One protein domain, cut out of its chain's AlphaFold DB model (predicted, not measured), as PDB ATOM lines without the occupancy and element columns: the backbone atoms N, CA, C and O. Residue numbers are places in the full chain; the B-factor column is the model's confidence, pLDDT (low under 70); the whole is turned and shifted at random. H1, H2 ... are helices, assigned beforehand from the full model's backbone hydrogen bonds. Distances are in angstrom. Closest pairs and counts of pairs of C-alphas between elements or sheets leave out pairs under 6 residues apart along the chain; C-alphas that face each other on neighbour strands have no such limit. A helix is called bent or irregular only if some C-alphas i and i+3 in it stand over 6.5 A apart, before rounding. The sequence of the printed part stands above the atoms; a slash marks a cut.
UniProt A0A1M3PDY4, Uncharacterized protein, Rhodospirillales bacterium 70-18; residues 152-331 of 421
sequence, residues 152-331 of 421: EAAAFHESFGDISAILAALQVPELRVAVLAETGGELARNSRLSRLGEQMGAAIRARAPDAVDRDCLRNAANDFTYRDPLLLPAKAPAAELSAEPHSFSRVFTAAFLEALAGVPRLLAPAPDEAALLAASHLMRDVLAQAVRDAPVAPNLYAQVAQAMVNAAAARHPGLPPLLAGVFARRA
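Overview. This is residues 152 to 331 of the 421 residues of an uncharacterized protein of Rhodospirillales bacterium 70-18 (UniProt A0A1M3PDY4). The long helix H4 runs through the middle of the domain; H1 and H5 cross one side of it, H7 packs on another side, and H6 bridges H1, H5 and H7. H2 packs across the first part of H5, while H3 sits far out among long loops and touches no helix. The printed part has 180 residues with seven named helices, H1 to H7 in chain order, and no named strand; the class is all helix. It is compact, with a radius of gyration of the C-alphas of 15.8 A and spans of 44 by 38 by 23 A.

Arrangement. H4, residues 245 to 267, has a kink of 30 degrees near residue 252; it is only just irregular, with C-alphas 261 and 264 6.8 A apart. H1, residues 152 to 169, touches H4 at a steep tilt of 44 degrees, the same way; the closest C-alphas, of Ala 155 and Pro 245, are 4.0 A apart. H7, residues 319 to 329, touches H4, closest at the C-alphas of Ala 259 and Leu 323, 5.7 A apart. H6, residues 300 to 313, forms a helical hairpin with H7, at a shallow tilt of 26 degrees; the closest C-alphas, of Val 309 and Pro 320, are 4.7 A apart. H1, H4, H6 and H7 form a bundle, a group of helices packed together. H5, residues 273 to 293, is the hub, touching four helices. With its residues 275 to 283 it touches H4, closest at the C-alphas of Ala 275 and Pro 264, 5.2 A apart. H5 and H1 only just touch, with 3 pairs of C-alphas within 8 A, closest at Ser 280 and Leu 167, 5.7 A. H5 touches H6 through residues 286 to 293, closest at the C-alphas of Ala 290 and Ala 307, 4.5 A apart. H2, residues 173 to 183, is about perpendicular to H5 at 83 degrees; the closest C-alphas, of Arg 176 and Glu 273, are 5.6 A apart. H3, residues 198 to 205, is apart from H2 and from H4. Every O i to N i+4 pair is within hydrogen-bond range in H1, H2, H3, H5 and H7; in H4 it is 13 of 19 and in H6 9 of 10.

Along the chain. H4 is 33.5 A long from C-alpha 245 at (186.369, 243.001, 92.277) to C-alpha 267; H5 is 30.6 A, H1 25.0 A and H6 20.3 A. H1 begins at C-alpha 152, (184.140, 236.130, 94.701), and H7 ends at C-alpha 329, (166.521, 238.523, 97.623).

Size, cuts and confidence. The C-alphas of Arg 207 and Pro 317 are farthest apart, at 48.0 A. The links H2 to H3 and H3 to H4 are long, with 14 and 39 residues. Residues 195 to 196 pair antiparallel with 218 to 219. The printed part has no cut, and no printed residue is under 70 in pLDDT.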
ATOM      1  N   GLU A 152     184.878 235.901  93.459       92.81
ATOM      2  CA  GLU A 152     184.140 236.130  94.701       92.81
ATOM      3  C   GLU A 152     185.077 236.439  95.865       92.81
ATOM      4  O   GLU A 152     184.800 237.343  96.641       92.81
ATOM      5  N   ALA A 153     186.213 235.741  95.984       91.06
ATOM      6  CA  ALA A 153     187.174 236.033  97.045       91.06
ATOM      7  C   ALA A 153     187.757 237.443  96.915       91.06
ATOM      8  O   ALA A 153     187.792 238.179  97.898       91.06
ATOM      9  N   ALA A 154     188.166 237.845  95.709       90.75
ATOM     10  CA  ALA A 154     188.673 239.191  95.467       90.75
ATOM     11  C   ALA A 154     187.607 240.261  95.755       90.75
ATOM     12  O   ALA A 154     187.894 241.238  96.438       90.75
ATOM     13  N   ALA A 155     186.374 240.053  95.298       96.19
ATOM     14  CA  ALA A 155     185.266 240.968  95.544       96.19
ATOM     15  C   ALA A 155     184.813 240.987  97.013       96.19
ATOM     16  O   ALA A 155     184.370 242.017  97.517       96.19
ATOM     17  N   PHE A 156     184.963 239.876  97.736       98.06
ATOM     18  CA  PHE A 156     184.688 239.822  99.167       98.06
ATOM     19  C   PHE A 156     185.701 240.645  99.971       98.06
ATOM     20  O   PHE A 156     185.313 241.262 100.957       98.06
ATOM     21  N   HIS A 157     186.974 240.710  99.552       96.81
ATOM     22  CA  HIS A 157     187.952 241.621 100.168       96.81
ATOM     23  C   HIS A 157     187.514 243.079 100.048       96.81
ATOM     24  O   HIS A 157     187.496 243.784 101.055       96.81
ATOM     25  N   GLU A 158     187.099 243.499  98.852       98.25
ATOM     26  CA  GLU A 158     186.549 244.837  98.607       98.25
ATOM     27  C   GLU A 158     185.269 245.082  99.422       98.25
ATOM     28  O   GLU A 158     185.101 246.132 100.042       98.25
ATOM     29  N   SER A 159     184.378 244.085  99.491       98.75
ATOM     30  CA  SER A 159     183.135 244.190 100.259       98.75
ATOM     31  C   SER A 159     183.404 244.313 101.755       98.75
ATOM     32  O   SER A 159     182.776 245.122 102.432       98.75
ATOM     33  N   PHE A 160     184.372 243.567 102.289       98.88
ATOM     34  CA  PHE A 160     184.761 243.664 103.690       98.88
ATOM     35  C   PHE A 160     185.376 245.031 104.021       98.88
ATOM     36  O   PHE A 160     185.134 245.557 105.110       98.88
ATOM     37  N   GLY A 161     186.135 245.624 103.093       98.75
ATOM     38  CA  GLY A 161     186.604 247.007 103.198       98.75
ATOM     39  C   GLY A 161     185.435 247.991 103.288       98.75
ATOM     40  O   GLY A 161     185.326 248.741 104.260       98.75
ATOM     41  N   ASP A 162     184.494 247.920 102.346       98.88
ATOM     42  CA  ASP A 162     183.301 248.779 102.325       98.88
ATOM     43  C   ASP A 162     182.435 248.600 103.591       98.88
ATOM     44  O   ASP A 162     182.017 249.575 104.218       98.88
ATOM     45  N   ILE A 163     182.230 247.360 104.045       98.94
ATOM     46  CA  ILE A 163     181.515 247.053 105.292       98.94
ATOM     47  C   ILE A 163     182.264 247.603 106.511       98.94
ATOM     48  O   ILE A 163     181.638 248.122 107.436       98.94
ATOM     49  N   SER A 164     183.597 247.523 106.529       98.94
ATOM     50  CA  SER A 164     184.409 248.098 107.606       98.94
ATOM     51  C   SER A 164     184.242 249.611 107.680       98.94
ATOM     52  O   SER A 164     184.086 250.135 108.782       98.94
ATOM     53  N   ALA A 165     184.200 250.300 106.537       98.88
ATOM     54  CA  ALA A 165     183.917 251.731 106.472       98.88
ATOM     55  C   ALA A 165     182.515 252.064 107.009       98.88
ATOM     56  O   ALA A 165     182.398 252.895 107.909       98.88
ATOM     57  N   ILE A 166     181.476 251.344 106.569       98.88
ATOM     58  CA  ILE A 166     180.089 251.520 107.040       98.88
ATOM     59  C   ILE A 166     179.986 251.324 108.562       98.88
ATOM     60  O   ILE A 166     179.444 252.167 109.279       98.88
ATOM     61  N   LEU A 167     180.528 250.223 109.092       98.94
ATOM     62  CA  LEU A 167     180.466 249.929 110.526       98.94
ATOM     63  C   LEU A 167     181.293 250.922 111.357       98.94
ATOM     64  O   LEU A 167     180.875 251.293 112.459       98.94
ATOM     65  N   ALA A 168     182.450 251.359 110.851       98.81
ATOM     66  CA  ALA A 168     183.289 252.358 111.505       98.81
ATOM     67  C   ALA A 168     182.625 253.742 111.507       98.81
ATOM     68  O   ALA A 168     182.735 254.463 112.500       98.81
ATOM     69  N   ALA A 169     181.916 254.106 110.439       98.62
ATOM     70  CA  ALA A 169     181.130 255.332 110.347       98.62
ATOM     71  C   ALA A 169     180.016 255.349 111.409       98.62
ATOM     72  O   ALA A 169     179.867 256.328 112.141       98.62
ATOM     73  N   LEU A 170     179.336 254.215 111.624       98.75
ATOM     74  CA  LEU A 170     178.346 254.061 112.697       98.75
ATOM     75  C   LEU A 170     178.917 254.182 114.115       98.75
ATOM     76  O   LEU A 170     178.136 254.218 115.059       98.75
ATOM     77  N   GLN A 171     180.233 254.293 114.311       98.62
ATOM     78  CA  GLN A 171     180.807 254.609 115.625       98.62
ATOM     79  C   GLN A 171     180.798 256.120 115.933       98.62
ATOM     80  O   GLN A 171     181.097 256.508 117.066       98.62
ATOM     81  N   VAL A 172     180.416 256.973 114.974       98.44
ATOM     82  CA  VAL A 172     180.259 258.426 115.152       98.44
ATOM     83  C   VAL A 172     178.813 258.758 115.541       98.44
ATOM     84  O   VAL A 172     177.908 258.507 114.745       98.44
ATOM     85  N   PRO A 173     178.568 259.289 116.755       98.00
ATOM     86  CA  PRO A 173     177.218 259.611 117.220       98.00
ATOM     87  C   PRO A 173     176.458 260.573 116.306       98.00
ATOM     88  O   PRO A 173     175.304 260.335 115.949       98.00
ATOM     89  N   GLU A 174     177.138 261.635 115.879       97.88
ATOM     90  CA  GLU A 174     176.593 262.677 115.017       97.88
ATOM     91  C   GLU A 174     176.072 262.083 113.705       97.88
ATOM     92  O   GLU A 174     174.927 262.356 113.333       97.88
ATOM     93  N   LEU A 175     176.835 261.165 113.096       98.00
ATOM     94  CA  LEU A 175     176.444 260.489 111.863       98.00
ATOM     95  C   LEU A 175     175.202 259.627 112.066       98.00
ATOM     96  O   LEU A 175     174.301 259.631 111.229       98.00
ATOM     97  N   ARG A 176     175.125 258.875 113.169       98.19
ATOM     98  CA  ARG A 176     173.965 258.016 113.432       98.19
ATOM     99  C   ARG A 176     172.681 258.840 113.568       98.19
ATOM    100  O   ARG A 176     171.671 258.478 112.963       98.19
ATOM    101  N   VAL A 177     172.722 259.963 114.294       97.81
ATOM    102  CA  VAL A 177     171.586 260.906 114.385       97.81
ATOM    103  C   VAL A 177     171.229 261.449 113.001       97.81
ATOM    104  O   VAL A 177     170.065 261.432 112.597       97.81
ATOM    105  N   ALA A 178     172.240 261.895 112.261       96.50
ATOM    106  CA  ALA A 178     172.112 262.438 110.920       96.50
ATOM    107  C   ALA A 178     171.444 261.468 109.938       96.50
ATOM    108  O   ALA A 178     170.522 261.856 109.226       96.50
ATOM    109  N   VAL A 179     171.894 260.214 109.906       96.62
ATOM    110  CA  VAL A 179     171.414 259.191 108.972       96.62
ATOM    111  C   VAL A 179     169.997 258.753 109.333       96.62
ATOM    112  O   VAL A 179     169.172 258.577 108.436       96.62
ATOM    113  N   LEU A 180     169.663 258.627 110.622       96.69
ATOM    114  CA  LEU A 180     168.286 258.347 111.045       96.69
ATOM    115  C   LEU A 180     167.328 259.458 110.596       96.69
ATOM    116  O   LEU A 180     166.262 259.157 110.056       96.69
ATOM    117  N   ALA A 181     167.727 260.724 110.754       96.12
ATOM    118  CA  ALA A 181     166.946 261.871 110.302       96.12
ATOM    119  C   ALA A 181     166.832 261.939 108.767       96.12
ATOM    120  O   ALA A 181     165.740 262.132 108.241       96.12
ATOM    121  N   GLU A 182     167.941 261.738 108.046       95.25
ATOM    122  CA  GLU A 182     168.009 261.767 106.575       95.25
ATOM    123  C   GLU A 182     167.146 260.672 105.934       95.25
ATOM    124  O   GLU A 182     166.514 260.891 104.901       95.25
ATOM    125  N   THR A 183     167.092 259.491 106.552       95.44
ATOM    126  CA  THR A 183     166.424 258.316 105.977       95.44
ATOM    127  C   THR A 183     165.022 258.060 106.519       95.44
ATOM    128  O   THR A 183     164.319 257.203 105.980       95.44
ATOM    129  N   GLY A 184     164.605 258.759 107.580       93.75
ATOM    130  CA  GLY A 184     163.395 258.411 108.330       93.75
ATOM    131  C   GLY A 184     163.484 257.029 108.992       93.75
ATOM    132  O   GLY A 184     162.470 256.353 109.138       93.75
ATOM    133  N   GLY A 185     164.697 256.575 109.330       91.12
ATOM    134  CA  GLY A 185     164.951 255.246 109.897       91.12
ATOM    135  C   GLY A 185     164.943 254.088 108.889       91.12
ATOM    136  O   GLY A 185     164.921 252.928 109.302       91.12
ATOM    137  N   GLU A 186     164.952 254.364 107.583       93.31
ATOM    138  CA  GLU A 186     165.064 253.357 106.518       93.31
ATOM    139  C   GLU A 186     166.485 253.337 105.939       93.31
ATOM    140  O   GLU A 186     166.752 253.937 104.903       93.31
ATOM    141  N   LEU A 187     167.410 252.652 106.613       92.88
ATOM    142  CA  LEU A 187     168.856 252.773 106.361       92.88
ATOM    143  C   LEU A 187     169.334 252.188 105.016       92.88
ATOM    144  O   LEU A 187     170.395 252.570 104.530       92.88
ATOM    145  N   ALA A 188     168.560 251.296 104.391       94.12
ATOM    146  CA  ALA A 188     168.884 250.678 103.100       94.12
ATOM    147  C   ALA A 188     168.520 251.579 101.901       94.12
ATOM    148  O   ALA A 188     167.881 251.144 100.945       94.12
ATOM    149  N   ARG A 189     168.885 252.864 101.962       95.56
ATOM    150  CA  ARG A 189     168.700 253.835 100.871       95.56
ATOM    151  C   ARG A 189     169.919 254.735 100.729       95.56
ATOM    152  O   ARG A 189     170.796 254.754 101.597       95.56
ATOM    153  N   ASN A 190     169.972 255.489  99.633       97.19
ATOM    154  CA  ASN A 190     171.029 256.473  99.432       97.19
ATOM    155  C   ASN A 190     171.057 257.466 100.607       97.19
ATOM    156  O   ASN A 190     170.034 258.071 100.923       97.19
ATOM    157  N   SER A 191     172.201 257.579 101.274       96.94
ATOM    158  CA  SER A 191     172.407 258.425 102.450       96.94
ATOM    159  C   SER A 191     173.896 258.695 102.652       96.94
ATOM    160  O   SER A 191     174.732 258.164 101.920       96.94
ATOM    161  N   ARG A 192     174.262 259.490 103.661       95.31
ATOM    162  CA  ARG A 192     175.669 259.604 104.096       95.31
ATOM    163  C   ARG A 192     176.304 258.293 104.571       95.31
ATOM    164  O   ARG A 192     177.519 258.207 104.607       95.31
ATOM    165  N   LEU A 193     175.512 257.286 104.948       97.75
ATOM    166  CA  LEU A 193     176.050 255.996 105.390       97.75
ATOM    167  C   LEU A 193     176.368 255.054 104.224       97.75
ATOM    168  O   LEU A 193     177.291 254.253 104.315       97.75
ATOM    169  N   SER A 194     175.557 255.090 103.164       98.12
ATOM    170  CA  SER A 194     175.659 254.141 102.049       98.12
ATOM    171  C   SER A 194     176.614 254.591 100.948       98.12
ATOM    172  O   SER A 194     177.115 253.747 100.207       98.12
ATOM    173  N   ARG A 195     176.885 255.895 100.848       98.25
ATOM    174  CA  ARG A 195     177.853 256.473  99.913       98.25
ATOM    175  C   ARG A 195     179.260 256.364 100.484       98.25
ATOM    176  O   ARG A 195     179.498 256.833 101.586       98.25
ATOM    177  N   LEU A 196     180.175 255.769  99.723       98.06
ATOM    178  CA  LEU A 196     181.576 255.619 100.108       98.06
ATOM    179  C   LEU A 196     182.470 256.452  99.191       98.06
ATOM    180  O   LEU A 196     182.347 256.376  97.963       98.06
ATOM    181  N   GLY A 197     183.394 257.219  99.774       96.19
ATOM    182  CA  GLY A 197     184.463 257.905  99.039       96.19
ATOM    183  C   GLY A 197     183.954 258.975  98.069       96.19
ATOM    184  O   GLY A 197     184.357 259.004  96.905       96.19
ATOM    185  N   GLU A 198     183.033 259.827  98.517       96.44
ATOM    186  CA  GLU A 198     182.334 260.825  97.699       96.44
ATOM    187  C   GLU A 198     183.276 261.777  96.945       96.44
ATOM    188  O   GLU A 198     183.126 261.981  95.732       96.44
ATOM    189  N   GLN A 199     184.295 262.302  97.626       94.12
ATOM    190  CA  GLN A 199     185.279 263.206  97.042       94.12
ATOM    191  C   GLN A 199     186.138 262.500  95.980       94.12
ATOM    192  O   GLN A 199     186.329 263.033  94.883       94.12
ATOM    193  N   MET A 200     186.602 261.278  96.263       93.69
ATOM    194  CA  MET A 200     187.363 260.467  95.303       93.69
ATOM    195  C   MET A 200     186.509 260.099  94.081       93.69
ATOM    196  O   MET A 200     186.967 260.224  92.944       93.69
ATOM    197  N   GLY A 201     185.244 259.727  94.301       94.56
ATOM    198  CA  GLY A 201     184.275 259.480  93.238       94.56
ATOM    199  C   GLY A 201     184.084 260.705  92.341       94.56
ATOM    200  O   GLY A 201     184.107 260.584  91.121       94.56
ATOM    201  N   ALA A 202     183.985 261.912  92.907       93.62
ATOM    202  CA  ALA A 202     183.915 263.138  92.109       93.62
ATOM    203  C   ALA A 202     185.166 263.362  91.238       93.62
ATOM    204  O   ALA A 202     185.037 263.753  90.076       93.62
ATOM    205  N   ALA A 203     186.359 263.080  91.771       92.25
ATOM    206  CA  ALA A 203     187.623 263.187  91.040       92.25
ATOM    207  C   ALA A 203     187.689 262.231  89.847       92.25
ATOM    208  O   ALA A 203     188.020 262.631  88.730       92.25
ATOM    209  N   ILE A 204     187.326 260.974  90.094       91.81
ATOM    210  CA  ILE A 204     187.298 259.920  89.086       91.81
ATOM    211  C   ILE A 204     186.250 260.234  88.018       91.81
ATOM    212  O   ILE A 204     186.567 260.203  86.832       91.81
ATOM    213  N   ARG A 205     185.031 260.611  88.420       92.56
ATOM    214  CA  ARG A 205     183.925 260.932  87.507       92.56
ATOM    215  C   ARG A 205     184.253 262.084  86.561       92.56
ATOM    216  O   ARG A 205     183.797 262.088  85.424       92.56
ATOM    217  N   ALA A 206     185.062 263.050  86.995       91.81
ATOM    218  CA  ALA A 206     185.513 264.134  86.125       91.81
ATOM    219  C   ALA A 206     186.400 263.655  84.956       91.81
ATOM    220  O   ALA A 206     186.521 264.371  83.965       91.81
ATOM    221  N   ARG A 207     187.009 262.464  85.062       89.25
ATOM    222  CA  ARG A 207     187.868 261.851  84.031       89.25
ATOM    223  C   ARG A 207     187.196 260.684  83.308       89.25
ATOM    224  O   ARG A 207     187.358 260.536  82.103       89.25
ATOM    225  N   ALA A 208     186.438 259.876  84.043       90.69
ATOM    226  CA  ALA A 208     185.691 258.722  83.557       90.69
ATOM    227  C   ALA A 208     184.266 258.761  84.146       90.69
ATOM    228  O   ALA A 208     184.030 258.202  85.223       90.69
ATOM    229  N   PRO A 209     183.323 259.462  83.484       91.50
ATOM    230  CA  PRO A 209     181.998 259.773  84.030       91.50
ATOM    231  C   PRO A 209     181.151 258.572  84.449       91.50
ATOM    232  O   PRO A 209     180.268 258.708  85.292       91.50
ATOM    233  N   ASP A 210     181.409 257.415  83.852       93.00
ATOM    234  CA  ASP A 210     180.680 256.169  84.034       93.00
ATOM    235  C   ASP A 210     181.437 255.148  84.898       93.00
ATOM    236  O   ASP A 210     180.902 254.078  85.166       93.00
ATOM    237  N   ALA A 211     182.652 255.452  85.368       91.31
ATOM    238  CA  ALA A 211     183.468 254.514  86.147       91.31
ATOM    239  C   ALA A 211     183.039 254.379  87.619       91.31
ATOM    240  O   ALA A 211     183.465 253.442  88.293       91.31
ATOM    241  N   VAL A 212     182.242 255.321  88.126       94.81
ATOM    242  CA  VAL A 212     181.826 255.416  89.534       94.81
ATOM    243  C   VAL A 212     180.380 255.870  89.642       94.81
ATOM    244  O   VAL A 212     179.806 256.384  88.679       94.81
ATOM    245  N   ASP A 213     179.792 255.698  90.822       95.75
ATOM    246  CA  ASP A 213     178.439 256.169  91.083       95.75
ATOM    247  C   ASP A 213     178.327 257.703  90.956       95.75
ATOM    248  O   ASP A 213     179.287 258.482  91.053       95.75
ATOM    249  N   ARG A 214     177.101 258.172  90.704       94.44
ATOM    250  CA  ARG A 214     176.827 259.587  90.399       94.44
ATOM    251  C   ARG A 214     177.282 260.539  91.508       94.44
ATOM    252  O   ARG A 214     177.646 261.678  91.224       94.44
ATOM    253  N   ASP A 215     177.210 260.104  92.755       94.38
ATOM    254  CA  ASP A 215     177.468 260.911  93.945       94.38
ATOM    255  C   ASP A 215     178.593 260.356  94.826       94.38
ATOM    256  O   ASP A 215     178.979 261.023  95.780       94.38
ATOM    257  N   CYS A 216     179.164 259.196  94.493       96.69
ATOM    258  CA  CYS A 216     180.202 258.556  95.293       96.69
ATOM    259  C   CYS A 216     181.108 257.623  94.487       96.69
ATOM    260  O   CYS A 216     180.909 257.449  93.289       96.69
ATOM    261  N   LEU A 217     182.149 257.068  95.119       95.88
ATOM    262  CA  LEU A 217     182.981 256.038  94.492       95.88
ATOM    263  C   LEU A 217     182.161 254.757  94.303       95.88
ATOM    264  O   LEU A 217     182.137 254.197  93.208       95.88
ATOM    265  N   ARG A 218     181.473 254.332  95.371       96.44
ATOM    266  CA  ARG A 218     180.529 253.209  95.384       96.44
ATOM    267  C   ARG A 218     179.381 253.489  96.350       96.44
ATOM    268  O   ARG A 218     179.612 253.982  97.456       96.44
ATOM    269  N   ASN A 219     178.167 253.110  95.961       98.06
ATOM    270  CA  ASN A 219     176.982 253.175  96.806       98.06
ATOM    271  C   ASN A 219     176.531 251.776  97.249       98.06
ATOM    272  O   ASN A 219     176.157 250.927  96.433       98.06
ATOM    273  N   ALA A 220     176.518 251.535  98.558       98.31
ATOM    274  CA  ALA A 220     176.005 250.301  99.142       98.31
ATOM    275  C   ALA A 220     174.474 250.176  99.018       98.31
ATOM    276  O   ALA A 220     173.947 249.070  99.077       98.31
ATOM    277  N   ALA A 221     173.747 251.276  98.809       98.06
ATOM    278  CA  ALA A 221     172.320 251.256  98.503       98.06
ATOM    279  C   ALA A 221     172.103 251.165  96.982       98.06
ATOM    280  O   ALA A 221     171.884 252.170  96.307       98.06
ATOM    281  N   ASN A 222     172.181 249.946  96.451       97.75
ATOM    282  CA  ASN A 222     171.967 249.617  95.036       97.75
ATOM    283  C   ASN A 222     171.070 248.379  94.899       97.75
ATOM    284  O   ASN A 222     170.848 247.700  95.892       97.75
ATOM    285  N   ASP A 223     170.639 248.020  93.690       97.12
ATOM    286  CA  ASP A 223     169.742 246.875  93.443       97.12
ATOM    287  C   ASP A 223     170.440 245.664  92.789       97.12
ATOM    288  O   ASP A 223     169.781 244.764  92.265       97.12
ATOM    289  N   PHE A 224     171.779 245.602  92.800       98.19
ATOM    290  CA  PHE A 224     172.494 244.485  92.183       98.19
ATOM    291  C   PHE A 224     172.224 243.162  92.905       98.19
ATOM    292  O   PHE A 224     172.290 243.063  94.134       98.19
ATOM    293  N   THR A 225     171.978 242.121  92.119       97.88
ATOM    294  CA  THR A 225     171.839 240.743  92.583       97.88
ATOM    295  C   THR A 225     173.012 239.907  92.092       97.88
ATOM    296  O   THR A 225     173.668 240.234  91.098       97.88
ATOM    297  N   TYR A 226     173.301 238.832  92.817       97.94
ATOM    298  CA  TYR A 226     174.355 237.905  92.456       97.94
ATOM    299  C   TYR A 226     174.096 237.307  91.068       97.94
ATOM    300  O   TYR A 226     172.996 236.859  90.737       97.94
ATOM    301  N   ARG A 227     175.158 237.277  90.268       94.69
ATOM    302  CA  ARG A 227     175.271 236.547  89.009       94.69
ATOM    303  C   ARG A 227     176.634 235.881  89.009       94.69
ATOM    304  O   ARG A 227     177.571 236.461  89.552       94.69
ATOM    305  N   ASP A 228     176.743 234.711  88.389       90.94
ATOM    306  CA  ASP A 228     178.038 234.048  88.235       90.94
ATOM    307  C   ASP A 228     179.040 235.028  87.588       90.94
ATOM    308  O   ASP A 228     178.785 235.491  86.467       90.94
ATOM    309  N   PRO A 229     180.144 235.384  88.273       90.00
ATOM    310  CA  PRO A 229     181.101 236.356  87.765       90.00
ATOM    311  C   PRO A 229     181.773 235.913  86.460       90.00
ATOM    312  O   PRO A 229     182.224 236.774  85.711       90.00
ATOM    313  N   LEU A 230     181.788 234.617  86.129       86.38
ATOM    314  CA  LEU A 230     182.300 234.126  84.841       86.38
ATOM    315  C   LEU A 230     181.413 234.516  83.654       86.38
ATOM    316  O   LEU A 230     181.870 234.522  82.514       86.38
ATOM    317  N   LEU A 231     180.148 234.849  83.916       90.75
ATOM    318  CA  LEU A 231     179.178 235.285  82.911       90.75
ATOM    319  C   LEU A 231     179.053 236.814  82.838       90.75
ATOM    320  O   LEU A 231     178.207 237.329  82.104       90.75
ATOM    321  N   LEU A 232     179.840 237.542  83.632       93.31
ATOM    322  CA  LEU A 232     179.862 238.998  83.651       93.31
ATOM    323  C   LEU A 232     181.016 239.530  82.796       93.31
ATOM    324  O   LEU A 232     182.064 238.891  82.689       93.31
ATOM    325  N   PRO A 233     180.873 240.729  82.203       93.00
ATOM    326  CA  PRO A 233     181.993 241.365  81.528       93.00
ATOM    327  C   PRO A 233     183.118 241.656  82.531       93.00
ATOM    328  O   PRO A 233     182.865 241.917  83.707       93.00
ATOM    329  N   ALA A 234     184.371 241.678  82.066       88.25
ATOM    330  CA  ALA A 234     185.523 241.982  82.922       88.25
ATOM    331  C   ALA A 234     185.491 243.409  83.502       88.25
ATOM    332  O   ALA A 234     186.098 243.669  84.537       88.25
ATOM    333  N   LYS A 235     184.805 244.337  82.822       89.19
ATOM    334  CA  LYS A 235     184.548 245.722  83.234       89.19
ATOM    335  C   LYS A 235     183.194 246.172  82.703       89.19
ATOM    336  O   LYS A 235     182.801 245.744  81.623       89.19
ATOM    337  N   ALA A 236     182.533 247.062  83.428       92.62
ATOM    338  CA  ALA A 236     181.300 247.709  83.002       92.62
ATOM    339  C   ALA A 236     181.201 249.106  83.641       92.62
ATOM    340  O   ALA A 236     181.902 249.360  84.628       92.62
ATOM    341  N   PRO A 237     180.349 249.997  83.105       94.69
ATOM    342  CA  PRO A 237     179.933 251.216  83.791       94.69
ATOM    343  C   PRO A 237     179.405 250.943  85.204       94.69
ATOM    344  O   PRO A 237     178.875 249.868  85.476       94.69
ATOM    345  N   ALA A 238     179.450 251.936  86.090       94.38
ATOM    346  CA  ALA A 238     178.951 251.834  87.460       94.38
ATOM    347  C   ALA A 238     177.456 251.482  87.534       94.38
ATOM    348  O   ALA A 238     177.030 250.832  88.481       94.38
ATOM    349  N   ALA A 239     176.660 251.825  86.519       95.81
ATOM    350  CA  ALA A 239     175.254 251.426  86.445       95.81
ATOM    351  C   ALA A 239     175.047 249.910  86.223       95.81
ATOM    352  O   ALA A 239     173.939 249.408  86.399       95.81
ATOM    353  N   GLU A 240     176.097 249.175  85.854       96.81
ATOM    354  CA  GLU A 240     176.061 247.752  85.532       96.81
ATOM    355  C   GLU A 240     177.018 246.950  86.423       96.81
ATOM    356  O   GLU A 240     177.953 247.480  87.027       96.81
ATOM    357  N   LEU A 241     176.788 245.638  86.503       96.38
ATOM    358  CA  LEU A 241     177.646 244.718  87.242       96.38
ATOM    359  C   LEU A 241     178.676 244.073  86.304       96.38
ATOM    360  O   LEU A 241     178.332 243.509  85.268       96.38
ATOM    361  N   SER A 242     179.941 244.108  86.707       95.50
ATOM    362  CA  SER A 242     181.068 243.406  86.083       95.50
ATOM    363  C   SER A 242     181.766 242.460  87.064       95.50
ATOM    364  O   SER A 242     181.576 242.581  88.276       95.50
ATOM    365  N   ALA A 243     182.599 241.560  86.532       91.62
ATOM    366  CA  ALA A 243     183.437 240.617  87.283       91.62
ATOM    367  C   ALA A 243     184.641 241.278  87.987       91.62
ATOM    368  O   ALA A 243     185.418 240.604  88.671       91.62
ATOM    369  N   GLU A 244     184.830 242.584  87.778       91.56
ATOM    370  CA  GLU A 244     185.846 243.390  88.446       91.56
ATOM    371  C   GLU A 244     185.572 243.405  89.968       91.56
ATOM    372  O   GLU A 244     184.426 243.639  90.358       91.56
ATOM    373  N   PRO A 245     186.575 243.143  90.834       93.44
ATOM    374  CA  PRO A 245     186.369 243.001  92.277       93.44
ATOM    375  C   PRO A 245     185.576 244.128  92.953       93.44
ATOM    376  O   PRO A 245     184.659 243.831  93.715       93.44
ATOM    377  N   HIS A 246     185.863 245.395  92.647       94.69
ATOM    378  CA  HIS A 246     185.166 246.546  93.233       94.69
ATOM    379  C   HIS A 246     183.736 246.671  92.720       94.69
ATOM    380  O   HIS A 246     182.849 247.145  93.425       94.69
ATOM    381  N   SER A 247     183.497 246.276  91.471       96.25
ATOM    382  CA  SER A 247     182.145 246.224  90.930       96.25
ATOM    383  C   SER A 247     181.342 245.099  91.583       96.25
ATOM    384  O   SER A 247     180.213 245.334  92.014       96.25
ATOM    385  N   PHE A 248     181.899 243.888  91.647       97.62
ATOM    386  CA  PHE A 248     181.200 242.700  92.137       97.62
ATOM    387  C   PHE A 248     180.996 242.709  93.662       97.62
ATOM    388  O   PHE A 248     180.037 242.121  94.171       97.62
ATOM    389  N   SER A 249     181.842 243.429  94.407       98.25
ATOM    390  CA  SER A 249     181.707 243.609  95.859       98.25
ATOM    391  C   SER A 249     180.380 244.251  96.259       98.25
ATOM    392  O   SER A 249     179.810 243.905  97.295       98.25
ATOM    393  N   ARG A 250     179.841 245.124  95.395       98.44
ATOM    394  CA  ARG A 250     178.600 245.878  95.623       98.44
ATOM    395  C   ARG A 250     177.399 244.988  95.914       98.44
ATOM    396  O   ARG A 250     176.515 245.426  96.642       98.44
ATOM    397  N   VAL A 251     177.383 243.749  95.412       98.75
ATOM    398  CA  VAL A 251     176.322 242.767  95.695       98.75
ATOM    399  C   VAL A 251     176.318 242.379  97.177       98.75
ATOM    400  O   VAL A 251     175.282 242.458  97.837       98.75
ATOM    401  N   PHE A 252     177.474 241.986  97.722       98.88
ATOM    402  CA  PHE A 252     177.572 241.544  99.115       98.88
ATOM    403  C   PHE A 252     177.502 242.732 100.084       98.88
ATOM    404  O   PHE A 252     176.834 242.645 101.114       98.88
ATOM    405  N   THR A 253     178.100 243.873  99.724       98.88
ATOM    406  CA  THR A 253     178.017 245.111 100.517       98.88
ATOM    407  C   THR A 253     176.568 245.595 100.640       98.88
ATOM    408  O   THR A 253     176.136 245.946 101.738       98.88
ATOM    409  N   ALA A 254     175.789 245.556  99.552       98.81
ATOM    410  CA  ALA A 254     174.378 245.936  99.584       98.81
ATOM    411  C   ALA A 254     173.523 244.962 100.402       98.81
ATOM    412  O   ALA A 254     172.697 245.395 101.205       98.81
ATOM    413  N   ALA A 255     173.769 243.654 100.270       98.88
ATOM    414  CA  ALA A 255     173.135 242.646 101.119       98.88
ATOM    415  C   ALA A 255     173.437 242.892 102.608       98.88
ATOM    416  O   ALA A 255     172.546 242.822 103.454       98.88
ATOM    417  N   PHE A 256     174.681 243.239 102.944       98.88
ATOM    418  CA  PHE A 256     175.052 243.563 104.317       98.88
ATOM    419  C   PHE A 256     174.335 244.820 104.828       98.88
ATOM    420  O   PHE A 256     173.800 244.795 105.937       98.88
ATOM    421  N   LEU A 257     174.286 245.897 104.032       98.81
ATOM    422  CA  LEU A 257     173.584 247.131 104.398       98.81
ATOM    423  C   LEU A 257     172.082 246.886 104.612       98.81
ATOM    424  O   LEU A 257     171.527 247.360 105.601       98.81
ATOM    425  N   GLU A 258     171.430 246.128 103.728       98.69
ATOM    426  CA  GLU A 258     170.022 245.745 103.882       98.69
ATOM    427  C   GLU A 258     169.763 244.969 105.173       98.69
ATOM    428  O   GLU A 258     168.813 245.264 105.901       98.69
ATOM    429  N   ALA A 259     170.609 243.980 105.473       98.69
ATOM    430  CA  ALA A 259     170.486 243.214 106.703       98.69
ATOM    431  C   ALA A 259     170.697 244.108 107.930       98.69
ATOM    432  O   ALA A 259     169.866 244.101 108.836       98.69
ATOM    433  N   LEU A 260     171.753 244.931 107.928       98.75
ATOM    434  CA  LEU A 260     172.036 245.911 108.975       98.75
ATOM    435  C   LEU A 260     170.857 246.870 109.191       98.75
ATOM    436  O   LEU A 260     170.520 247.150 110.337       98.75
ATOM    437  N   ALA A 261     170.191 247.320 108.123       98.00
ATOM    438  CA  ALA A 261     169.040 248.216 108.195       98.00
ATOM    439  C   ALA A 261     167.832 247.610 108.931       98.00
ATOM    440  O   ALA A 261     167.058 248.342 109.548       98.00
ATOM    441  N   GLY A 262     167.676 246.283 108.896       97.75
ATOM    442  CA  GLY A 262     166.609 245.580 109.610       97.75
ATOM    443  C   GLY A 262     166.888 245.361 111.100       97.75
ATOM    444  O   GLY A 262     165.949 245.221 111.884       97.75
ATOM    445  N   VAL A 263     168.160 245.355 111.518       98.38
ATOM    446  CA  VAL A 263     168.552 245.004 112.893       98.38
ATOM    447  C   VAL A 263     168.018 245.972 113.957       98.38
ATOM    448  O   VAL A 263     167.507 245.478 114.960       98.38
ATOM    449  N   PRO A 264     168.057 247.311 113.794       97.75
ATOM    450  CA  PRO A 264     167.593 248.224 114.839       97.75
ATOM    451  C   PRO A 264     166.143 247.962 115.278       97.75
ATOM    452  O   PRO A 264     165.850 248.031 116.469       97.75
ATOM    453  N   ARG A 265     165.256 247.570 114.349       96.06
ATOM    454  CA  ARG A 265     163.847 247.221 114.635       96.06
ATOM    455  C   ARG A 265     163.676 245.896 115.373       96.06
ATOM    456  O   ARG A 265     162.658 245.693 116.025       96.06
ATOM    457  N   LEU A 266     164.664 245.003 115.289       96.38
ATOM    458  CA  LEU A 266     164.714 243.803 116.125       96.38
ATOM    459  C   LEU A 266     165.112 244.139 117.568       96.38
ATOM    460  O   LEU A 266     164.712 243.429 118.484       96.38
ATOM    461  N   LEU A 267     165.901 245.202 117.764       96.06
ATOM    462  CA  LEU A 267     166.418 245.605 119.073       96.06
ATOM    463  C   LEU A 267     165.472 246.554 119.822       96.06
ATOM    464  O   LEU A 267     165.428 246.517 121.050       96.06
ATOM    465  N   ALA A 268     164.721 247.396 119.106       94.44
ATOM    466  CA  ALA A 268     163.780 248.350 119.691       94.44
ATOM    467  C   ALA A 268     162.590 248.649 118.747       94.44
ATOM    468  O   ALA A 268     162.797 248.802 117.544       94.44
ATOM    469  N   PRO A 269     161.352 248.821 119.263       90.56
ATOM    470  CA  PRO A 269     160.184 249.176 118.441       90.56
ATOM    471  C   PRO A 269     160.290 250.541 117.744       90.56
ATOM    472  O   PRO A 269     159.780 250.716 116.641       90.56
ATOM    473  N   ALA A 270     160.952 251.502 118.390       91.81
ATOM    474  CA  ALA A 270     161.274 252.816 117.845       91.81
ATOM    475  C   ALA A 270     162.798 252.988 117.916       91.81
ATOM    476  O   ALA A 270     163.304 253.441 118.943       91.81
ATOM    477  N   PRO A 271     163.540 252.543 116.884       93.19
ATOM    478  CA  PRO A 271     164.991 252.549 116.931       93.19
ATOM    479  C   PRO A 271     165.541 253.968 116.976       93.19
ATOM    480  O   PRO A 271     165.191 254.813 116.153       93.19
ATOM    481  N   ASP A 272     166.434 254.198 117.926       95.75
ATOM    482  CA  ASP A 272     167.173 255.435 118.077       95.75
ATOM    483  C   ASP A 272     168.639 255.244 117.668       95.75
ATOM    484  O   ASP A 272     169.055 254.234 117.088       95.75
ATOM    485  N   GLU A 273     169.441 256.255 117.971       97.19
ATOM    486  CA  GLU A 273     170.865 256.246 117.691       97.19
ATOM    487  C   GLU A 273     171.613 255.101 118.406       97.19
ATOM    488  O   GLU A 273     172.509 254.481 117.818       97.19
ATOM    489  N   ALA A 274     171.211 254.775 119.637       98.06
ATOM    490  CA  ALA A 274     171.835 253.725 120.432       98.06
ATOM    491  C   ALA A 274     171.499 252.332 119.880       98.06
ATOM    492  O   ALA A 274     172.375 251.464 119.816       98.06
ATOM    493  N   ALA A 275     170.263 252.125 119.410       98.00
ATOM    494  CA  ALA A 275     169.866 250.907 118.709       98.00
ATOM    495  C   ALA A 275     170.690 250.697 117.427       98.00
ATOM    496  O   ALA A 275     171.085 249.570 117.124       98.00
ATOM    497  N   LEU A 276     171.007 251.775 116.701       98.06
ATOM    498  CA  LEU A 276     171.863 251.711 115.516       98.06
ATOM    499  C   LEU A 276     173.329 251.385 115.864       98.06
ATOM    500  O   LEU A 276     173.960 250.574 115.180       98.06
ATOM    501  N   LEU A 277     173.868 251.933 116.960       98.69
ATOM    502  CA  LEU A 277     175.189 251.533 117.461       98.69
ATOM    503  C   LEU A 277     175.219 250.040 117.821       98.69
ATOM    504  O   LEU A 277     176.109 249.317 117.371       98.69
ATOM    505  N   ALA A 278     174.227 249.567 118.577       98.62
ATOM    506  CA  ALA A 278     174.119 248.165 118.974       98.62
ATOM    507  C   ALA A 278     173.984 247.232 117.758       98.62
ATOM    508  O   ALA A 278     174.648 246.196 117.700       98.62
ATOM    509  N   ALA A 279     173.198 247.629 116.752       98.56
ATOM    510  CA  ALA A 279     173.083 246.912 115.485       98.56
ATOM    511  C   ALA A 279     174.439 246.772 114.772       98.56
ATOM    512  O   ALA A 279     174.760 245.690 114.279       98.56
ATOM    513  N   SER A 280     175.264 247.829 114.770       98.69
ATOM    514  CA  SER A 280     176.603 247.790 114.164       98.69
ATOM    515  C   SER A 280     177.529 246.773 114.847       98.69
ATOM    516  O   SER A 280     178.196 245.992 114.169       98.69
ATOM    517  N   HIS A 281     177.533 246.712 116.185       98.81
ATOM    518  CA  HIS A 281     178.353 245.753 116.940       98.81
ATOM    519  C   HIS A 281     177.852 244.322 116.766       98.81
ATOM    520  O   HIS A 281     178.647 243.402 116.585       98.81
ATOM    521  N   LEU A 282     176.534 244.145 116.752       98.62
ATOM    522  CA  LEU A 282     175.903 242.851 116.547       98.62
ATOM    523  C   LEU A 282     176.232 242.275 115.162       98.62
ATOM    524  O   LEU A 282     176.661 241.124 115.054       98.62
ATOM    525  N   MET A 283     176.105 243.087 114.108       98.81
ATOM    526  CA  MET A 283     176.439 242.684 112.738       98.81
ATOM    527  C   MET A 283     177.944 242.490 112.527       98.81
ATOM    528  O   MET A 283     178.330 241.551 111.829       98.81
ATOM    529  N   ARG A 284     178.799 243.296 113.178       98.75
ATOM    530  CA  ARG A 284     180.251 243.051 113.244       98.75
ATOM    531  C   ARG A 284     180.534 241.648 113.779       98.75
ATOM    532  O   ARG A 284     181.287 240.897 113.163       98.75
ATOM    533  N   ASP A 285     179.926 241.283 114.907       98.62
ATOM    534  CA  ASP A 285     180.184 239.994 115.550       98.62
ATOM    535  C   ASP A 285     179.693 238.820 114.701       98.62
ATOM    536  O   ASP A 285     180.364 237.787 114.658       98.62
ATOM    537  N   VAL A 286     178.540 238.964 114.036       98.75
ATOM    538  CA  VAL A 286     178.029 237.977 113.070       98.75
ATOM    539  C   VAL A 286     179.018 237.797 111.923       98.75
ATOM    540  O   VAL A 286     179.436 236.671 111.655       98.75
ATOM    541  N   LEU A 287     179.433 238.892 111.278       98.81
ATOM    542  CA  LEU A 287     180.334 238.849 110.129       98.81
ATOM    543  C   LEU A 287     181.708 238.275 110.498       98.81
ATOM    544  O   LEU A 287     182.212 237.399 109.803       98.81
ATOM    545  N   ALA A 288     182.298 238.700 111.617       98.31
ATOM    546  CA  ALA A 288     183.598 238.197 112.058       98.31
ATOM    547  C   ALA A 288     183.585 236.700 112.398       98.31
ATOM    548  O   ALA A 288     184.584 236.003 112.200       98.31
ATOM    549  N   GLN A 289     182.485 236.197 112.962       98.06
ATOM    550  CA  GLN A 289     182.317 234.764 113.195       98.06
ATOM    551  C   GLN A 289     182.151 234.024 111.862       98.06
ATOM    552  O   GLN A 289     182.874 233.066 111.610       98.06
ATOM    553  N   ALA A 290     181.290 234.527 110.977       98.25
ATOM    554  CA  ALA A 290     181.041 233.932 109.670       98.25
ATOM    555  C   ALA A 290     182.304 233.831 108.807       98.25
ATOM    556  O   ALA A 290     182.563 232.788 108.222       98.25
ATOM    557  N   VAL A 291     183.132 234.878 108.777       97.69
ATOM    558  CA  VAL A 291     184.414 234.882 108.054       97.69
ATOM    559  C   VAL A 291     185.368 233.804 108.580       97.69
ATOM    560  O   VAL A 291     186.079 233.170 107.797       97.69
ATOM    561  N   ARG A 292     185.393 233.568 109.899       95.62
ATOM    562  CA  ARG A 292     186.223 232.510 110.494       95.62
ATOM    563  C   ARG A 292     185.702 231.123 110.128       95.62
ATOM    564  O   ARG A 292     186.502 230.286 109.707       95.62
ATOM    565  N   ASP A 293     184.391 230.926 110.213       95.00
ATOM    566  CA  ASP A 293     183.750 229.617 110.056       95.00
ATOM    567  C   ASP A 293     183.569 229.194 108.595       95.00
ATOM    568  O   ASP A 293     183.652 228.006 108.286       95.00
ATOM    569  N   ALA A 294     183.355 230.145 107.683       93.06
ATOM    570  CA  ALA A 294     183.108 229.852 106.279       93.06
ATOM    571  C   ALA A 294     184.324 229.159 105.635       93.06
ATOM    572  O   ALA A 294     185.464 229.623 105.797       93.06
ATOM    573  N   PRO A 295     184.131 228.061 104.887       89.19
ATOM    574  CA  PRO A 295     185.202 227.487 104.085       89.19
ATOM    575  C   PRO A 295     185.605 228.454 102.964       89.19
ATOM    576  O   PRO A 295     184.778 229.186 102.421       89.19
ATOM    577  N   VAL A 296     186.888 228.437 102.597       86.56
ATOM    578  CA  VAL A 296     187.337 229.083 101.357       86.56
ATOM    579  C   VAL A 296     186.969 228.137 100.220       86.56
ATOM    580  O   VAL A 296     187.546 227.063 100.113       86.56
ATOM    581  N   ALA A 297     185.968 228.510  99.428       83.06
ATOM    582  CA  ALA A 297     185.427 227.699  98.342       83.06
ATOM    583  C   ALA A 297     185.109 228.589  97.124       83.06
ATOM    584  O   ALA A 297     185.079 229.815  97.270       83.06
ATOM    585  N   PRO A 298     184.855 228.017  95.931       76.81
ATOM    586  CA  PRO A 298     184.533 228.795  94.736       76.81
ATOM    587  C   PRO A 298     183.293 229.674  94.910       76.81
ATOM    588  O   PRO A 298     183.313 230.810  94.455       76.81
ATOM    589  N   ASN A 299     182.277 229.175  95.625       85.50
ATOM    590  CA  ASN A 299     181.032 229.875  95.961       85.50
ATOM    591  C   ASN A 299     181.109 230.614  97.315       85.50
ATOM    592  O   ASN A 299     180.209 230.501  98.155       85.50
ATOM    593  N   LEU A 300     182.221 231.308  97.569       92.50
ATOM    594  CA  LEU A 300     182.534 231.965  98.840       92.50
ATOM    595  C   LEU A 300     181.397 232.845  99.386       92.50
ATOM    596  O   LEU A 300     181.139 232.804 100.586       92.50
ATOM    597  N   TYR A 301     180.711 233.627  98.552       97.25
ATOM    598  CA  TYR A 301     179.602 234.492  98.963       97.25
ATOM    599  C   TYR A 301     178.501 233.680  99.644       97.25
ATOM    600  O   TYR A 301     178.067 234.041 100.738       97.25
ATOM    601  N   ALA A 302     178.099 232.553  99.052       96.19
ATOM    602  CA  ALA A 302     177.112 231.661  99.651       96.19
ATOM    603  C   ALA A 302     177.632 231.050 100.965       96.19
ATOM    604  O   ALA A 302     176.894 230.988 101.949       96.19
ATOM    605  N   GLN A 303     178.914 230.665 101.019       96.81
ATOM    606  CA  GLN A 303     179.532 230.123 102.238       96.81
ATOM    607  C   GLN A 303     179.529 231.138 103.387       96.81
ATOM    608  O   GLN A 303     179.136 230.807 104.508       96.81
ATOM    609  N   VAL A 304     179.928 232.386 103.121       98.44
ATOM    610  CA  VAL A 304     179.939 233.452 104.130       98.44
ATOM    611  C   VAL A 304     178.515 233.828 104.530       98.44
ATOM    612  O   VAL A 304     178.239 233.925 105.722       98.44
ATOM    613  N   ALA A 305     177.593 233.985 103.577       98.56
ATOM    614  CA  ALA A 305     176.195 234.302 103.862       98.56
ATOM    615  C   ALA A 305     175.530 233.232 104.741       98.56
ATOM    616  O   ALA A 305     174.907 233.557 105.754       98.56
ATOM    617  N   GLN A 306     175.726 231.948 104.424       98.00
ATOM    618  CA  GLN A 306     175.214 230.851 105.243       98.00
ATOM    619  C   GLN A 306     175.863 230.836 106.634       98.00
ATOM    620  O   GLN A 306     175.176 230.650 107.640       98.00
ATOM    621  N   ALA A 307     177.173 231.080 106.721       98.38
ATOM    622  CA  ALA A 307     177.863 231.184 108.000       98.38
ATOM    623  C   ALA A 307     177.372 232.387 108.832       98.38
ATOM    624  O   ALA A 307     177.286 232.277 110.055       98.38
ATOM    625  N   MET A 308     176.969 233.499 108.204       98.75
ATOM    626  CA  MET A 308     176.333 234.634 108.885       98.75
ATOM    627  C   MET A 308     174.964 234.257 109.456       98.75
ATOM    628  O   MET A 308     174.697 234.559 110.619       98.75
ATOM    629  N   VAL A 309     174.122 233.558 108.686       98.44
ATOM    630  CA  VAL A 309     172.826 233.044 109.168       98.44
ATOM    631  C   VAL A 309     173.025 232.121 110.376       98.44
ATOM    632  O   VAL A 309     172.344 232.269 111.392       98.44
ATOM    633  N   ASN A 310     174.014 231.227 110.312       97.19
ATOM    634  CA  ASN A 310     174.332 230.308 111.407       97.19
ATOM    635  C   ASN A 310     174.858 231.055 112.646       97.19
ATOM    636  O   ASN A 310     174.390 230.823 113.761       97.19
ATOM    637  N   ALA A 311     175.794 231.993 112.466       97.50
ATOM    638  CA  ALA A 311     176.353 232.790 113.557       97.50
ATOM    639  C   ALA A 311     175.292 233.679 114.230       97.50
ATOM    640  O   ALA A 311     175.349 233.925 115.439       97.50
ATOM    641  N   ALA A 312     174.305 234.155 113.476       97.62
ATOM    642  CA  ALA A 312     173.224 234.982 113.987       97.62
ATOM    643  C   ALA A 312     172.306 234.266 114.991       97.62
ATOM    644  O   ALA A 312     171.792 234.918 115.903       97.62
ATOM    645  N   ALA A 313     172.143 232.944 114.875       93.88
ATOM    646  CA  ALA A 313     171.216 232.168 115.704       93.88
ATOM    647  C   ALA A 313     171.531 232.258 117.205       93.88
ATOM    648  O   ALA A 313     170.620 232.336 118.026       93.88
ATOM    649  N   ALA A 314     172.814 232.323 117.566       92.19
ATOM    650  CA  ALA A 314     173.249 232.446 118.957       92.19
ATOM    651  C   ALA A 314     173.100 233.868 119.535       92.19
ATOM    652  O   ALA A 314     173.334 234.064 120.725       92.19
ATOM    653  N   ARG A 315     172.773 234.869 118.706       94.50
ATOM    654  CA  ARG A 315     172.799 236.285 119.101       94.50
ATOM    655  C   ARG A 315     171.411 236.895 119.237       94.50
ATOM    656  O   ARG A 315     171.174 237.641 120.179       94.50
ATOM    657  N   HIS A 316     170.503 236.600 118.308       96.94
ATOM    658  CA  HIS A 316     169.118 237.065 118.378       96.94
ATOM    659  C   HIS A 316     168.210 236.206 117.479       96.94
ATOM    660  O   HIS A 316     168.547 236.008 116.310       96.94
ATOM    661  N   PRO A 317     167.030 235.750 117.948       96.50
ATOM    662  CA  PRO A 317     166.167 234.837 117.187       96.50
ATOM    663  C   PRO A 317     165.627 235.434 115.877       96.50
ATOM    664  O   PRO A 317     165.378 234.705 114.925       96.50
ATOM    665  N   GLY A 318     165.476 236.760 115.805       97.44
ATOM    666  CA  GLY A 318     165.038 237.453 114.588       97.44
ATOM    667  C   GLY A 318     166.126 237.662 113.526       97.44
ATOM    668  O   GLY A 318     165.797 238.025 112.402       97.44
ATOM    669  N   LEU A 319     167.411 237.459 113.847       98.06
ATOM    670  CA  LEU A 319     168.493 237.716 112.887       98.06
ATOM    671  C   LEU A 319     168.616 236.653 111.785       98.06
ATOM    672  O   LEU A 319     168.757 237.059 110.633       98.06
ATOM    673  N   PRO A 320     168.572 235.332 112.065       98.19
ATOM    674  CA  PRO A 320     168.650 234.324 111.009       98.19
ATOM    675  C   PRO A 320     167.620 234.514 109.882       98.19
ATOM    676  O   PRO A 320     168.058 234.583 108.734       98.19
ATOM    677  N   PRO A 321     166.303 234.678 110.148       97.69
ATOM    678  CA  PRO A 321     165.334 234.889 109.071       97.69
ATOM    679  C   PRO A 321     165.527 236.233 108.352       97.69
ATOM    680  O   PRO A 321     165.343 236.308 107.138       97.69
ATOM    681  N   LEU A 322     165.957 237.289 109.059       98.12
ATOM    682  CA  LEU A 322     166.294 238.572 108.435       98.12
ATOM    683  C   LEU A 322     167.444 238.416 107.426       98.12
ATOM    684  O   LEU A 322     167.322 238.846 106.280       98.12
ATOM    685  N   LEU A 323     168.543 237.780 107.842       98.50
ATOM    686  CA  LEU A 323     169.721 237.553 107.002       98.50
ATOM    687  C   LEU A 323     169.406 236.629 105.826       98.50
ATOM    688  O   LEU A 323     169.720 236.973 104.690       98.50
ATOM    689  N   ALA A 324     168.757 235.489 106.084       97.88
ATOM    690  CA  ALA A 324     168.380 234.535 105.045       97.88
ATOM    691  C   ALA A 324     167.488 235.195 103.985       97.88
ATOM    692  O   ALA A 324     167.764 235.081 102.791       97.88
ATOM    693  N   GLY A 325     166.486 235.975 104.410       97.81
ATOM    694  CA  GLY A 325     165.604 236.702 103.502       97.81
ATOM    695  C   GLY A 325     166.335 237.734 102.637       97.81
ATOM    696  O   GLY A 325     166.055 237.836 101.444       97.81
ATOM    697  N   VAL A 326     167.285 238.486 103.203       98.38
ATOM    698  CA  VAL A 326     168.098 239.455 102.443       98.38
ATOM    699  C   VAL A 326     169.006 238.746 101.437       98.38
ATOM    700  O   VAL A 326     169.001 239.091 100.255       98.38
ATOM    701  N   PHE A 327     169.750 237.726 101.871       98.56
ATOM    702  CA  PHE A 327     170.652 236.989 100.985       98.56
ATOM    703  C   PHE A 327     169.909 236.249  99.870       98.56
ATOM    704  O   PHE A 327     170.422 236.185  98.753       98.56
ATOM    705  N   ALA A 328     168.693 235.760 100.131       97.62
ATOM    706  CA  ALA A 328     167.827 235.182  99.108       97.62
ATOM    707  C   ALA A 328     167.350 236.234  98.091       97.62
ATOM    708  O   ALA A 328     167.460 236.010  96.887       97.62
ATOM    709  N   ARG A 329     166.895 237.419  98.537       96.62
ATOM    710  CA  ARG A 329     166.521 238.523  97.623       96.62
ATOM    711  C   ARG A 329     167.687 238.983  96.750       96.62
ATOM    712  O   ARG A 329     167.482 239.351  95.597       96.62
ATOM    713  N   ARG A 330     168.908 238.931  97.285       97.69
ATOM    714  CA  ARG A 330     170.148 239.263  96.569       97.69
ATOM    715  C   ARG A 330     170.703 238.112  95.730       97.69
ATOM    716  O   ARG A 330     171.761 238.279  95.133       97.69
ATOM    717  N   ALA A 331     170.003 236.977  95.665       97.25
ATOM    718  CA  ALA A 331     170.415 235.760  94.964       97.25
ATOM    719  C   ALA A 331     171.774 235.180  95.418       97.25
ATOM    720  O   ALA A 331     172.387 234.407  94.688       97.25
TER     721      ALA A 331